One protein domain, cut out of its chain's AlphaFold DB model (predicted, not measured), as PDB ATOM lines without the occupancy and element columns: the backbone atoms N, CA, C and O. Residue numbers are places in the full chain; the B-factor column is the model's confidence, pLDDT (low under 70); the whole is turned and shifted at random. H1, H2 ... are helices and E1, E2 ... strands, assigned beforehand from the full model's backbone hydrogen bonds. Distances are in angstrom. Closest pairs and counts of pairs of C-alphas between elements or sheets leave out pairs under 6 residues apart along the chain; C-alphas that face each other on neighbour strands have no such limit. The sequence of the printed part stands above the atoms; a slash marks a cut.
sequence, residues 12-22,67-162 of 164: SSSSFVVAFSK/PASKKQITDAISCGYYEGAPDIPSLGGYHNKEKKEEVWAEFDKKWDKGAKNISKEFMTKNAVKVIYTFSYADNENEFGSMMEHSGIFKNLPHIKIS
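Overview. This is residues 12 to 22 and 67 to 162 of the 164 residues of an uncharacterized protein of marine sediment metagenome (UniProt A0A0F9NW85). A small three-stranded sheet has the short helix H1 and the last part of the long helix H2 over one face, and the short helix H3 over the other. The rest of H2 runs far beyond the sheet and, with residues 79 to 96 leading back to its start, makes an arm along the longest axis. The printed part has 107 residues with three named helices and three named strands, in the order E1 H1 H2 E2 H3 E3; the sheet E2 E1 E3 is antiparallel and the class mixed. The whole is loose, with a radius of gyration of the C-alphas of 16.3 A and spans of 51 by 35 by 19 A.

Arrangement. Inner strand E1, residues 13 to 20, is antiparallel to E2, residues 130 to 137, with N 16 and O 134 2.9 A apart, and to E3, residues 158 to 162, with N 15 and O 161 2.8 A apart; both pairs are within hydrogen-bond range. H1, residues 70 to 78, is on the sheet at a height of 9.0 A. H2, residues 97 to 125, lies on the same face, over E1 and along the strands, 14 degrees on the local plane. With residues 111 to 119 alone H2 touches H1, at a steep tilt of 56 degrees, opposite ways; the closest C-alphas are those of Thr 74 and Ser 119, 5.5 A. H3, residues 142 to 149, is on the opposite face at a height of 8.1 A, which gives three layers, helices on both faces of a sheet; its closest C-alphas to E2 are Glu 148 and Tyr 136, 5.1 A. E2, H3 and E3 form a split strand-helix-strand unit, two strands running the same way with E1 between them, and its crossover is right-handed. In H1, H2 and H3 every O i to N i+4 pair is within hydrogen-bond range.

Along the chain. E1 begins at C-alpha 13 (150.578, 149.158, 151.344) and measures 21.9 A, E2 23.5 A and E3 13.3 A. H2 measures 41.9 A from C-alpha 97 (126.185, 155.210, 168.533), H1 12.1 A and H3 10.6 A. E3 ends at C-alpha 162 (151.088, 146.821, 156.930).

Size, cuts and confidence. The C-alphas of Lys 22 and His 95, the two farthest apart, are 53.4 A apart. Residues 23 to 66 are not printed, and C-alphas 22 and 67 are 10.5 A apart across this cut. The link from H1 to H2 is long. Residues 91 to 95 have pLDDT under 70.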
ATOM      1  N   SER A  12     146.792 146.968 149.607       71.38
ATOM      2  CA  SER A  12     147.746 146.734 150.675       71.38
ATOM      3  C   SER A  12     148.920 147.665 150.408       71.38
ATOM      4  O   SER A  12     149.416 147.749 149.285       71.38
ATOM      5  N   SER A  13     149.316 148.436 151.409       85.56
ATOM      6  CA  SER A  13     150.578 149.158 151.344       85.56
ATOM      7  C   SER A  13     151.319 148.942 152.641       85.56
ATOM      8  O   SER A  13     150.721 148.862 153.715       85.56
ATOM      9  N   SER A  14     152.638 148.850 152.560       91.56
ATOM     10  CA  SER A  14     153.474 148.774 153.744       91.56
ATOM     11  C   SER A  14     154.229 150.078 153.924       91.56
ATOM     12  O   SER A  14     154.883 150.570 153.002       91.56
ATOM     13  N   SER A  15     154.174 150.616 155.140       94.06
ATOM     14  CA  SER A  15     155.054 151.692 155.563       94.06
ATOM     15  C   SER A  15     156.318 151.127 156.197       94.06
ATOM     16  O   SER A  15     156.281 150.155 156.954       94.06
ATOM     17  N   PHE A  16     157.446 151.762 155.905       96.31
ATOM     18  CA  PHE A  16     158.744 151.407 156.454       96.31
ATOM     19  C   PHE A  16     159.344 152.608 157.167       96.31
ATOM     20  O   PHE A  16     159.398 153.696 156.604       96.31
ATOM     21  N   VAL A  17     159.852 152.406 158.377       97.38
ATOM     22  CA  VAL A  17     160.724 153.360 159.069       97.38
ATOM     23  C   VAL A  17     162.121 152.762 159.059       97.38
ATOM     24  O   VAL A  17     162.312 151.716 159.664       97.38
ATOM     25  N   VAL A  18     163.091 153.388 158.392       98.31
ATOM     26  CA  VAL A  18     164.427 152.799 158.171       98.31
ATOM     27  C   VAL A  18     165.511 153.751 158.664       98.31
ATOM     28  O   VAL A  18     165.471 154.944 158.366       98.31
ATOM     29  N   ALA A  19     166.484 153.227 159.412       98.38
ATOM     30  CA  ALA A  19     167.608 153.991 159.947       98.38
ATOM     31  C   ALA A  19     168.911 153.701 159.182       98.38
ATOM     32  O   ALA A  19     169.456 152.600 159.259       98.38
ATOM     33  N   PHE A  20     169.460 154.716 158.518       98.00
ATOM     34  CA  PHE A  20     170.742 154.661 157.815       98.00
ATOM     35  C   PHE A  20     171.873 155.208 158.691       98.00
ATOM     36  O   PHE A  20     171.693 156.163 159.446       98.00
ATOM     37  N   SER A  21     173.068 154.625 158.582       97.06
ATOM     38  CA  SER A  21     174.253 155.062 159.340       97.06
ATOM     39  C   SER A  21     174.721 156.481 158.993       97.06
ATOM     40  O   SER A  21     175.368 157.125 159.813       97.06
ATOM     41  N   LYS A  22     174.375 156.975 157.801       96.06
ATOM     42  CA  LYS A  22     174.668 158.317 157.286       96.06
ATOM     43  C   LYS A  22     173.630 158.704 156.234       96.06
ATOM     44  O   LYS A  22     172.885 157.846 155.767       96.06
ATOM     45  N   PRO A  67     165.673 164.115 156.633       96.31
ATOM     46  CA  PRO A  67     165.286 162.991 157.474       96.31
ATOM     47  C   PRO A  67     163.897 163.175 158.093       96.31
ATOM     48  O   PRO A  67     163.450 164.299 158.364       96.31
ATOM     49  N   ALA A  68     163.229 162.055 158.340       96.62
ATOM     50  CA  ALA A  68     161.891 162.010 158.892       96.62
ATOM     51  C   ALA A  68     161.846 162.648 160.288       96.62
ATOM     52  O   ALA A  68     162.621 162.333 161.194       96.62
ATOM     53  N   SER A  69     160.888 163.549 160.482       96.44
ATOM     54  CA  SER A  69     160.572 164.098 161.797       96.44
ATOM     55  C   SER A  69     159.922 163.042 162.695       96.44
ATOM     56  O   SER A  69     159.290 162.098 162.222       96.44
ATOM     57  N   LYS A  70     159.955 163.262 164.016       95.88
ATOM     58  CA  LYS A  70     159.240 162.417 164.991       95.88
ATOM     59  C   LYS A  70     157.765 162.209 164.627       95.88
ATOM     60  O   LYS A  70     157.223 161.126 164.844       95.88
ATOM     61  N   LYS A  71     157.109 163.246 164.092       94.56
ATOM     62  CA  LYS A  71     155.717 163.163 163.646       94.56
ATOM     63  C   LYS A  71     155.582 162.191 162.472       94.56
ATOM     64  O   LYS A  71     154.777 161.285 162.575       94.56
ATOM     65  N   GLN A  72     156.405 162.326 161.432       95.12
ATOM     66  CA  GLN A  72     156.380 161.425 160.269       95.12
ATOM     67  C   GLN A  72     156.640 159.967 160.659       95.12
ATOM     68  O   GLN A  72     155.905 159.091 160.228       95.12
ATOM     69  N   ILE A  73     157.615 159.716 161.540       96.19
ATOM     70  CA  ILE A  73     157.900 158.365 162.054       96.19
ATOM     71  C   ILE A  73     156.688 157.797 162.808       96.19
ATOM     72  O   ILE A  73     156.308 156.648 162.615       96.19
ATOM     73  N   THR A  74     156.066 158.604 163.672       94.50
ATOM     74  CA  THR A  74     154.886 158.171 164.438       94.50
ATOM     75  C   THR A  74     153.686 157.927 163.523       94.50
ATOM     76  O   THR A  74     152.984 156.940 163.710       94.50
ATOM     77  N   ASP A  75     153.472 158.798 162.535       92.00
ATOM     78  CA  ASP A  75     152.380 158.686 161.569       92.00
ATOM     79  C   ASP A  75     152.538 157.403 160.731       92.00
ATOM     80  O   ASP A  75     151.581 156.638 160.623       92.00
ATOM     81  N   ALA A  76     153.755 157.119 160.245       92.50
ATOM     82  CA  ALA A  76     154.108 155.883 159.540       92.50
ATOM     83  C   ALA A  76     153.813 154.629 160.378       92.50
ATOM     84  O   ALA A  76     153.213 153.682 159.885       92.50
ATOM     85  N   ILE A  77     154.152 154.644 161.673       92.75
ATOM     86  CA  ILE A  77     153.846 153.520 162.573       92.75
ATOM     87  C   ILE A  77     152.340 153.386 162.823       92.75
ATOM     88  O   ILE A  77     151.814 152.285 162.930       92.75
ATOM     89  N   SER A  78     151.631 154.509 162.915       90.62
ATOM     90  CA  SER A  78     150.203 154.525 163.235       90.62
ATOM     91  C   SER A  78     149.287 154.115 162.079       90.62
ATOM     92  O   SER A  78     148.092 153.935 162.324       90.62
ATOM     93  N   CYS A  79     149.821 153.979 160.856       86.88
ATOM     94  CA  CYS A  79     149.037 153.653 159.662       86.88
ATOM     95  C   CYS A  79     148.423 152.247 159.707       86.88
ATOM     96  O   CYS A  79     147.455 151.992 159.001       86.88
ATOM     97  N   GLY A  80     148.987 151.343 160.510       86.50
ATOM     98  CA  GLY A  80     148.667 149.925 160.471       86.50
ATOM     99  C   GLY A  80     149.111 149.198 161.732       86.50
ATOM    100  O   GLY A  80     149.539 149.822 162.706       86.50
ATOM    101  N   TYR A  81     148.969 147.875 161.731       84.62
ATOM    102  CA  TYR A  81     149.248 147.061 162.912       84.62
ATOM    103  C   TYR A  81     150.743 147.056 163.260       84.62
ATOM    104  O   TYR A  81     151.598 146.870 162.395       84.62
ATOM    105  N   TYR A  82     151.043 147.198 164.548       83.62
ATOM    106  CA  TYR A  82     152.381 147.057 165.115       83.62
ATOM    107  C   TYR A  82     152.364 146.054 166.272       83.62
ATOM    108  O   TYR A  82     151.336 145.837 166.913       83.62
ATOM    109  N   GLU A  83     153.513 145.447 166.568       76.94
ATOM    110  CA  GLU A  83     153.642 144.513 167.689       76.94
ATOM    111  C   GLU A  83     153.279 145.192 169.021       76.94
ATOM    112  O   GLU A  83     153.794 146.261 169.355       76.94
ATOM    113  N   GLY A  84     152.361 144.581 169.777       79.38
ATOM    114  CA  GLY A  84     151.835 145.153 171.020       79.38
ATOM    115  C   GLY A  84     150.762 146.231 170.823       79.38
ATOM    116  O   GLY A  84     150.433 146.939 171.779       79.38
ATOM    117  N   ALA A  85     150.216 146.380 169.611       82.38
ATOM    118  CA  ALA A  85     149.034 147.200 169.380       82.38
ATOM    119  C   ALA A  85     147.834 146.688 170.202       82.38
ATOM    120  O   ALA A  85     147.703 145.481 170.414       82.38
ATOM    121  N   PRO A  86     146.960 147.586 170.691       82.75
ATOM    122  CA  PRO A  86     145.766 147.165 171.410       82.75
ATOM    123  C   PRO A  86     144.828 146.380 170.485       82.75
ATOM    124  O   PRO A  86     144.703 146.707 169.304       82.75
ATOM    125  N   ASP A  87     144.126 145.395 171.047       83.88
ATOM    126  CA  ASP A  87     143.100 144.649 170.320       83.88
ATOM    127  C   ASP A  87     141.995 145.580 169.821       83.88
ATOM    128  O   ASP A  87     141.527 146.473 170.541       83.88
ATOM    129  N   ILE A  88     141.558 145.343 168.584       83.00
ATOM    130  CA  ILE A  88     140.434 146.069 167.999       83.00
ATOM    131  C   ILE A  88     139.184 145.763 168.840       83.00
ATOM    132  O   ILE A  88     138.853 144.591 169.043       83.00
ATOM    133  N   PRO A  89     138.464 146.786 169.334       80.75
ATOM    134  CA  PRO A  89     137.302 146.567 170.179       80.75
ATOM    135  C   PRO A  89     136.214 145.802 169.419       80.75
ATOM    136  O   PRO A  89     135.774 146.214 168.343       80.75
ATOM    137  N   SER A  90     135.732 144.704 170.006       77.44
ATOM    138  CA  SER A  90     134.562 143.995 169.489       77.44
ATOM    139  C   SER A  90     133.322 144.868 169.654       77.44
ATOM    140  O   SER A  90     132.926 145.221 170.765       77.44
ATOM    141  N   LEU A  91     132.692 145.221 168.535       69.12
ATOM    142  CA  LEU A  91     131.474 146.032 168.528       69.12
ATOM    143  C   LEU A  91     130.187 145.200 168.587       69.12
ATOM    144  O   LEU A  91     129.095 145.775 168.549       69.12
ATOM    145  N   GLY A  92     130.301 143.869 168.657       58.66
ATOM    146  CA  GLY A  92     129.175 142.941 168.740       58.66
ATOM    147  C   GLY A  92     128.423 143.103 170.060       58.66
ATOM    148  O   GLY A  92     128.676 142.374 171.009       58.66
ATOM    149  N   GLY A  93     127.539 144.097 170.136       60.94
ATOM    150  CA  GLY A  93     126.736 144.401 171.326       60.94
ATOM    151  C   GLY A  93     126.409 145.886 171.521       60.94
ATOM    152  O   GLY A  93     125.534 146.222 172.318       60.94
ATOM    153  N   TYR A  94     127.056 146.799 170.786       62.84
ATOM    154  CA  TYR A  94     126.809 148.237 170.925       62.84
ATOM    155  C   TYR A  94     125.769 148.730 169.910       62.84
ATOM    156  O   TYR A  94     126.105 149.113 168.792       62.84
ATOM    157  N   HIS A  95     124.499 148.772 170.318       67.38
ATOM    158  CA  HIS A  95     123.423 149.396 169.529       67.38
ATOM    159  C   HIS A  95     123.374 150.931 169.670       67.38
ATOM    160  O   HIS A  95     122.724 151.602 168.872       67.38
ATOM    161  N   ASN A  96     124.067 151.501 170.664       79.31
ATOM    162  CA  ASN A  96     124.134 152.947 170.887       79.31
ATOM    163  C   ASN A  96     125.384 153.546 170.211       79.31
ATOM    164  O   ASN A  96     126.517 153.184 170.540       79.31
ATOM    165  N   LYS A  97     125.155 154.495 169.296       81.31
ATOM    166  CA  LYS A  97     126.185 155.210 168.533       81.31
ATOM    167  C   LYS A  97     127.185 155.964 169.419       81.31
ATOM    168  O   LYS A  97     128.379 155.880 169.158       81.31
ATOM    169  N   GLU A  98     126.730 156.646 170.468       80.50
ATOM    170  CA  GLU A  98     127.592 157.455 171.347       80.50
ATOM    171  C   GLU A  98     128.599 156.578 172.097       80.50
ATOM    172  O   GLU A  98     129.797 156.849 172.086       80.50
ATOM    173  N   LYS A  99     128.133 155.451 172.652       81.88
ATOM    174  CA  LYS A  99     129.009 154.472 173.317       81.88
ATOM    175  C   LYS A  99     130.040 153.881 172.357       81.88
ATOM    176  O   LYS A  99     131.182 153.658 172.741       81.88
ATOM    177  N   LYS A 100     129.655 153.636 171.101       82.06
ATOM    178  CA  LYS A 100     130.587 153.176 170.064       82.06
ATOM    179  C   LYS A 100     131.669 154.227 169.795       82.06
ATOM    180  O   LYS A 100     132.839 153.870 169.722       82.06
ATOM    181  N   GLU A 101     131.304 155.501 169.668       86.25
ATOM    182  CA  GLU A 101     132.268 156.589 169.448       86.25
ATOM    183  C   GLU A 101     133.242 156.765 170.620       86.25
ATOM    184  O   GLU A 101     134.434 156.966 170.387       86.25
ATOM    185  N   GLU A 102     132.770 156.636 171.859       87.31
ATOM    186  CA  GLU A 102     133.613 156.694 173.058       87.31
ATOM    187  C   GLU A 102     134.654 155.564 173.080       87.31
ATOM    188  O   GLU A 102     135.848 155.830 173.225       87.31
ATOM    189  N   VAL A 103     134.227 154.318 172.836       86.94
ATOM    190  CA  VAL A 103     135.122 153.148 172.771       86.94
ATOM    191  C   VAL A 103     136.191 153.324 171.689       86.94
ATOM    192  O   VAL A 103     137.371 153.075 171.941       86.94
ATOM    193  N   TRP A 104     135.812 153.802 170.499       85.19
ATOM    194  CA  TRP A 104     136.777 154.095 169.435       85.19
ATOM    195  C   TRP A 104     137.731 155.230 169.801       85.19
ATOM    196  O   TRP A 104     138.921 155.132 169.528       85.19
ATOM    197  N   ALA A 105     137.252 156.286 170.462       89.56
ATOM    198  CA  ALA A 105     138.110 157.383 170.895       89.56
ATOM    199  C   ALA A 105     139.138 156.936 171.949       89.56
ATOM    200  O   ALA A 105     140.273 157.416 171.954       89.56
ATOM    201  N   GLU A 106     138.768 156.025 172.852       89.56
ATOM    202  CA  GLU A 106     139.714 155.419 173.791       89.56
ATOM    203  C   GLU A 106     140.717 154.496 173.099       89.56
ATOM    204  O   GLU A 106     141.911 154.546 173.413       89.56
ATOM    205  N   PHE A 107     140.248 153.683 172.150       89.31
ATOM    206  CA  PHE A 107     141.102 152.838 171.325       89.31
ATOM    207  C   PHE A 107     142.133 153.674 170.559       89.31
ATOM    208  O   PHE A 107     143.328 153.426 170.699       89.31
ATOM    209  N   ASP A 108     141.702 154.731 169.866       88.81
ATOM    210  CA  ASP A 108     142.578 155.652 169.134       88.81
ATOM    211  C   ASP A 108     143.637 156.275 170.051       88.81
ATOM    212  O   ASP A 108     144.813 156.351 169.698       88.81
ATOM    213  N   LYS A 109     143.262 156.679 171.273       91.19
ATOM    214  CA  LYS A 109     144.223 157.209 172.256       91.19
ATOM    215  C   LYS A 109     145.271 156.168 172.651       91.19
ATOM    216  O   LYS A 109     146.448 156.517 172.778       91.19
ATOM    217  N   LYS A 110     144.863 154.915 172.882       91.81
ATOM    218  CA  LYS A 110     145.784 153.812 173.210       91.81
ATOM    219  C   LYS A 110     146.691 153.495 172.020       91.81
ATOM    220  O   LYS A 110     147.901 153.383 172.211       91.81
ATOM    221  N   TRP A 111     146.131 153.456 170.813       89.75
ATOM    222  CA  TRP A 111     146.849 153.229 169.562       89.75
ATOM    223  C   TRP A 111     147.903 154.308 169.298       89.75
ATOM    224  O   TRP A 111     149.076 154.006 169.087       89.75
ATOM    225  N   ASP A 112     147.523 155.582 169.395       90.31
ATOM    226  CA  ASP A 112     148.439 156.708 169.211       90.31
ATOM    227  C   ASP A 112     149.544 156.710 170.276       90.31
ATOM    228  O   ASP A 112     150.687 157.091 170.009       90.31
ATOM    229  N   LYS A 113     149.222 156.304 171.510       93.19
ATOM    230  CA  LYS A 113     150.205 156.192 172.594       93.19
ATOM    231  C   LYS A 113     151.208 155.068 172.324       93.19
ATOM    232  O   LYS A 113     152.402 155.296 172.517       93.19
ATOM    233  N   GLY A 114     150.753 153.904 171.862       93.25
ATOM    234  CA  GLY A 114     151.624 152.787 171.490       93.25
ATOM    235  C   GLY A 114     152.570 153.158 170.347       93.25
ATOM    236  O   GLY A 114     153.786 153.069 170.511       93.25
ATOM    237  N   ALA A 115     152.042 153.734 169.262       92.75
ATOM    238  CA  ALA A 115     152.852 154.202 168.135       92.75
ATOM    239  C   ALA A 115     153.911 155.237 168.564       92.75
ATOM    240  O   ALA A 115     155.067 155.170 168.143       92.75
ATOM    241  N   LYS A 116     153.562 156.169 169.464       94.94
ATOM    242  CA  LYS A 116     154.521 157.137 170.034       94.94
ATOM    243  C   LYS A 116     155.621 156.471 170.855       94.94
ATOM    244  O   LYS A 116     156.755 156.953 170.826       94.94
ATOM    245  N   ASN A 117     155.299 155.419 171.603       95.06
ATOM    246  CA  ASN A 117     156.277 154.691 172.404       95.06
ATOM    247  C   ASN A 117     157.264 153.939 171.508       95.06
ATOM    248  O   ASN A 117     158.466 154.108 171.690       95.06
ATOM    249  N   ILE A 118     156.770 153.219 170.497       95.12
ATOM    250  CA  ILE A 118     157.608 152.498 169.526       95.12
ATOM    251  C   ILE A 118     158.482 153.476 168.742       95.12
ATOM    252  O   ILE A 118     159.691 153.286 168.645       95.12
ATOM    253  N   SER A 119     157.900 154.575 168.255       95.19
ATOM    254  CA  SER A 119     158.634 155.660 167.593       95.19
ATOM    255  C   SER A 119     159.774 156.179 168.473       95.19
ATOM    256  O   SER A 119     160.924 156.255 168.038       95.19
ATOM    257  N   LYS A 120     159.487 156.473 169.749       96.44
ATOM    258  CA  LYS A 120     160.496 156.935 170.708       96.44
ATOM    259  C   LYS A 120     161.595 155.893 170.911       96.44
ATOM    260  O   LYS A 120     162.765 156.252 170.865       96.44
ATOM    261  N   GLU A 121     161.231 154.636 171.131       96.31
ATOM    262  CA  GLU A 121     162.186 153.551 171.345       96.31
ATOM    263  C   GLU A 121     163.098 153.352 170.131       96.31
ATOM    264  O   GLU A 121     164.320 153.308 170.280       96.31
ATOM    265  N   PHE A 122     162.524 153.311 168.928       96.62
ATOM    266  CA  PHE A 122     163.271 153.168 167.684       96.62
ATOM    267  C   PHE A 122     164.240 154.332 167.465       96.62
ATOM    268  O   PHE A 122     165.409 154.108 167.151       96.62
ATOM    269  N   MET A 123     163.784 155.569 167.686       96.94
ATOM    270  CA  MET A 123     164.635 156.757 167.604       96.94
ATOM    271  C   MET A 123     165.760 156.728 168.644       96.94
ATOM    272  O   MET A 123     166.893 157.060 168.317       96.94
ATOM    273  N   THR A 124     165.483 156.314 169.885       97.12
ATOM    274  CA  THR A 124     166.506 156.217 170.937       97.12
ATOM    275  C   THR A 124     167.552 155.151 170.609       97.12
ATOM    276  O   THR A 124     168.745 155.428 170.716       97.12
ATOM    277  N   LYS A 125     167.134 153.967 170.147       97.19
ATOM    278  CA  LYS A 125     168.050 152.892 169.721       97.19
ATOM    279  C   LYS A 125     168.915 153.287 168.518       97.19
ATOM    280  O   LYS A 125     169.995 152.736 168.336       97.19
ATOM    281  N   ASN A 126     168.461 154.248 167.713       96.81
ATOM    282  CA  ASN A 126     169.124 154.699 166.490       96.81
ATOM    283  C   ASN A 126     169.508 156.190 166.541       96.81
ATOM    284  O   ASN A 126     169.531 156.851 165.508       96.81
ATOM    285  N   ALA A 127     169.829 156.729 167.723       92.69
ATOM    286  CA  ALA A 127     169.979 158.176 167.938       92.69
ATOM    287  C   ALA A 127     171.067 158.864 167.082       92.69
ATOM    288  O   ALA A 127     170.963 160.057 166.819       92.69
ATOM    289  N   VAL A 128     172.095 158.127 166.650       93.12
ATOM    290  CA  VAL A 128     173.189 158.636 165.792       93.12
ATOM    291  C   VAL A 128     172.941 158.427 164.293       93.12
ATOM    292  O   VAL A 128     173.775 158.800 163.475       93.12
ATOM    293  N   LYS A 129     171.824 157.794 163.926       96.00
ATOM    294  CA  LYS A 129     171.469 157.445 162.548       96.00
ATOM    295  C   LYS A 129     170.488 158.457 161.970       96.00
ATOM    296  O   LYS A 129     169.803 159.172 162.700       96.00
ATOM    297  N   VAL A 130     170.378 158.476 160.647       97.19
ATOM    298  CA  VAL A 130     169.348 159.247 159.945       97.19
ATOM    299  C   VAL A 130     168.192 158.338 159.568       97.19
ATOM    300  O   VAL A 130     168.392 157.236 159.063       97.19
ATOM    301  N   ILE A 131     166.973 158.780 159.860       98.38
ATOM    302  CA  ILE A 131     165.770 157.967 159.691       98.38
ATOM    303  C   ILE A 131     164.961 158.518 158.523       98.38
ATOM    304  O   ILE A 131     164.728 159.724 158.457       98.38
ATOM    305  N   TYR A 132     164.509 157.638 157.639       98.31
ATOM    306  CA  TYR A 132     163.587 157.945 156.547       98.31
ATOM    307  C   TYR A 132     162.348 157.059 156.642       98.31
ATOM    308  O   TYR A 132     162.373 156.002 157.281       98.31
ATOM    309  N   THR A 133     161.258 157.510 156.024       97.38
ATOM    310  CA  THR A 133     160.016 156.737 155.926       97.38
ATOM    311  C   THR A 133     159.714 156.416 154.472       97.38
ATOM    312  O   THR A 133     159.802 157.312 153.638       97.38
ATOM    313  N   PHE A 134     159.325 155.181 154.175       96.12
ATOM    314  CA  PHE A 134     158.952 154.731 152.831       96.12
ATOM    315  C   PHE A 134     157.538 154.155 152.843       96.12
ATOM    316  O   PHE A 134     157.039 153.748 153.895       96.12
ATOM    317  N   SER A 135     156.895 154.138 151.679       94.06
ATOM    318  CA  SER A 135     155.586 153.525 151.472       94.06
ATOM    319  C   SER A 135     155.595 152.844 150.114       94.06
ATOM    320  O   SER A 135     155.800 153.519 149.108       94.06
ATOM    321  N   TYR A 136     155.382 151.532 150.094       93.06
ATOM    322  CA  TYR A 136     155.296 150.738 148.867       93.06
ATOM    323  C   TYR A 136     153.987 149.957 148.860       93.06
ATOM    324  O   TYR A 136     153.518 149.557 149.927       93.06
ATOM    325  N   ALA A 137     153.405 149.788 147.677       89.69
ATOM    326  CA  ALA A 137     152.118 149.137 147.486       89.69
ATOM    327  C   ALA A 137     152.181 148.089 146.369       89.69
ATOM    328  O   ALA A 137     152.860 148.270 145.350       89.69
ATOM    329  N   ASP A 138     151.421 147.017 146.557       83.38
ATOM    330  CA  ASP A 138     151.303 145.870 145.661       83.38
ATOM    331  C   ASP A 138     150.665 146.194 144.302       83.38
ATOM    332  O   ASP A 138     150.851 145.460 143.330       83.38
ATOM    333  N   ASN A 139     149.950 147.313 144.212       81.12
ATOM    334  CA  ASN A 139     149.179 147.714 143.042       81.12
ATOM    335  C   ASN A 139     149.933 148.616 142.050       81.12
ATOM    336  O   ASN A 139     149.357 148.966 141.019       81.12
ATOM    337  N   GLU A 140     151.186 149.003 142.322       73.81
ATOM    338  CA  GLU A 140     151.969 149.813 141.376       73.81
ATOM    339  C   GLU A 140     152.368 148.986 140.145       73.81
ATOM    340  O   GLU A 140     152.135 149.387 139.005       73.81
ATOM    341  N   ASN A 141     153.009 147.841 140.389       87.06
ATOM    342  CA  ASN A 141     153.454 146.836 139.424       87.06
ATOM    343  C   ASN A 141     154.179 145.708 140.189       87.06
ATOM    344  O   ASN A 141     154.327 145.749 141.410       87.06
ATOM    345  N   GLU A 142     154.691 144.718 139.459       91.25
ATOM    346  CA  GLU A 142     155.491 143.620 140.014       91.25
ATOM    347  C   GLU A 142     156.706 144.103 140.832       91.25
ATOM    348  O   GLU A 142     157.050 143.509 141.852       91.25
ATOM    349  N   PHE A 143     157.350 145.199 140.416       92.62
ATOM    350  CA  PHE A 143     158.461 145.789 141.161       92.62
ATOM    351  C   PHE A 143     157.982 146.422 142.475       92.62
ATOM    352  O   PHE A 143     158.597 146.190 143.509       92.62
ATOM    353  N   GLY A 144     156.856 147.141 142.480       91.62
ATOM    354  CA  GLY A 144     156.236 147.696 143.689       91.62
ATOM    355  C   GLY A 144     155.837 146.618 144.700       91.62
ATOM    356  O   GLY A 144     156.174 146.728 145.879       91.62
ATOM    357  N   SER A 145     155.240 145.520 144.225       91.31
ATOM    358  CA  SER A 145     154.933 144.354 145.064       91.31
ATOM    359  C   SER A 145     156.200 143.736 145.673       91.31
ATOM    360  O   SER A 145     156.252 143.461 146.874       91.31
ATOM    361  N   MET A 146     157.274 143.601 144.888       94.44
ATOM    362  CA  MET A 146     158.571 143.153 145.404       94.44
ATOM    363  C   MET A 146     159.111 144.107 146.484       94.44
ATOM    364  O   MET A 146     159.515 143.644 147.554       94.44
ATOM    365  N   MET A 147     159.067 145.423 146.259       95.19
ATOM    366  CA  MET A 147     159.532 146.423 147.229       95.19
ATOM    367  C   MET A 147     158.754 146.344 148.552       95.19
ATOM    368  O   MET A 147     159.336 146.484 149.630       95.19
ATOM    369  N   GLU A 148     157.449 146.068 148.486       92.94
ATOM    370  CA  GLU A 148     156.593 145.912 149.659       92.94
ATOM    371  C   GLU A 148     156.886 144.616 150.438       92.94
ATOM    372  O   GLU A 148     157.005 144.621 151.670       92.94
ATOM    373  N   HIS A 149     156.999 143.477 149.752       91.00
ATOM    374  CA  HIS A 149     156.945 142.171 150.415       91.00
ATOM    375  C   HIS A 149     158.303 141.541 150.714       91.00
ATOM    376  O   HIS A 149     158.398 140.756 151.657       91.00
ATOM    377  N   SER A 150     159.356 141.905 149.987       91.88
ATOM    378  CA  SER A 150     160.552 141.052 149.937       91.88
ATOM    379  C   SER A 150     161.549 141.283 151.062       91.88
ATOM    380  O   SER A 150     162.447 140.477 151.254       91.88
ATOM    381  N   GLY A 151     161.399 142.347 151.854       93.94
ATOM    382  CA  GLY A 151     162.345 142.647 152.934       93.94
ATOM    383  C   GLY A 151     163.650 143.258 152.418       93.94
ATOM    384  O   GLY A 151     164.738 142.924 152.891       93.94
ATOM    385  N   ILE A 152     163.548 144.183 151.461       96.38
ATOM    386  CA  ILE A 152     164.688 144.910 150.876       96.38
ATOM    387  C   ILE A 152     165.527 145.668 151.923       96.38
ATOM    388  O   ILE A 152     166.712 145.894 151.718       96.38
ATOM    389  N   PHE A 153     164.943 146.010 153.077       97.31
ATOM    390  CA  PHE A 153     165.620 146.703 154.179       97.31
ATOM    391  C   PHE A 153     166.184 145.765 155.259       97.31
ATOM    392  O   PHE A 153     166.595 146.248 156.311       97.31
ATOM    393  N   LYS A 154     166.220 144.440 155.044       95.75
ATOM    394  CA  LYS A 154     166.588 143.445 156.077       95.75
ATOM    395  C   LYS A 154     167.942 143.679 156.763       95.75
ATOM    396  O   LYS A 154     168.093 143.315 157.923       95.75
ATOM    397  N   ASN A 155     168.896 144.300 156.068       95.94
ATOM    398  CA  ASN A 155     170.239 144.579 156.589       95.94
ATOM    399  C   ASN A 155     170.333 145.923 157.336       95.94
ATOM    400  O   ASN A 155     171.365 146.247 157.920       95.94
ATOM    401  N   LEU A 156     169.255 146.709 157.349       97.50
ATOM    402  CA  LEU A 156     169.157 147.972 158.070       97.50
ATOM    403  C   LEU A 156     168.203 147.826 159.263       97.50
ATOM    404  O   LEU A 156     167.216 147.093 159.180       97.50
ATOM    405  N   PRO A 157     168.419 148.554 160.375       97.94
ATOM    406  CA  PRO A 157     167.393 148.674 161.398       97.94
ATOM    407  C   PRO A 157     166.160 149.336 160.794       97.94
ATOM    408  O   PRO A 157     166.222 150.479 160.327       97.94
ATOM    409  N   HIS A 158     165.041 148.623 160.825       97.38
ATOM    410  CA  HIS A 158     163.792 149.111 160.278       97.38
ATOM    411  C   HIS A 158     162.581 148.597 161.058       97.38
ATOM    412  O   HIS A 158     162.667 147.631 161.814       97.38
ATOM    413  N   ILE A 159     161.451 149.265 160.856       95.50
ATOM    414  CA  ILE A 159     160.115 148.799 161.229       95.50
ATOM    415  C   ILE A 159     159.306 148.728 159.938       95.50
ATOM    416  O   ILE A 159     159.295 149.701 159.186       95.50
ATOM    417  N   LYS A 160     158.631 147.603 159.695       94.31
ATOM    418  CA  LYS A 160     157.640 147.438 158.625       94.31
ATOM    419  C   LYS A 160     156.247 147.392 159.247       94.31
ATOM    420  O   LYS A 160     156.047 146.667 160.216       94.31
ATOM    421  N   ILE A 161     155.304 148.132 158.673       92.00
ATOM    422  CA  ILE A 161     153.905 148.201 159.104       92.00
ATOM    423  C   ILE A 161     153.012 147.994 157.894       92.00
ATOM    424  O   ILE A 161     153.118 148.745 156.931       92.00
ATOM    425  N   SER A 162     152.118 147.012 157.952       88.31
ATOM    426  CA  SER A 162     151.088 146.821 156.930       88.31
ATOM    427  C   SER A 162     149.929 147.776 157.195       88.31
ATOM    428  O   SER A 162     149.222 147.632 158.196       88.31
TER     429      SER A 162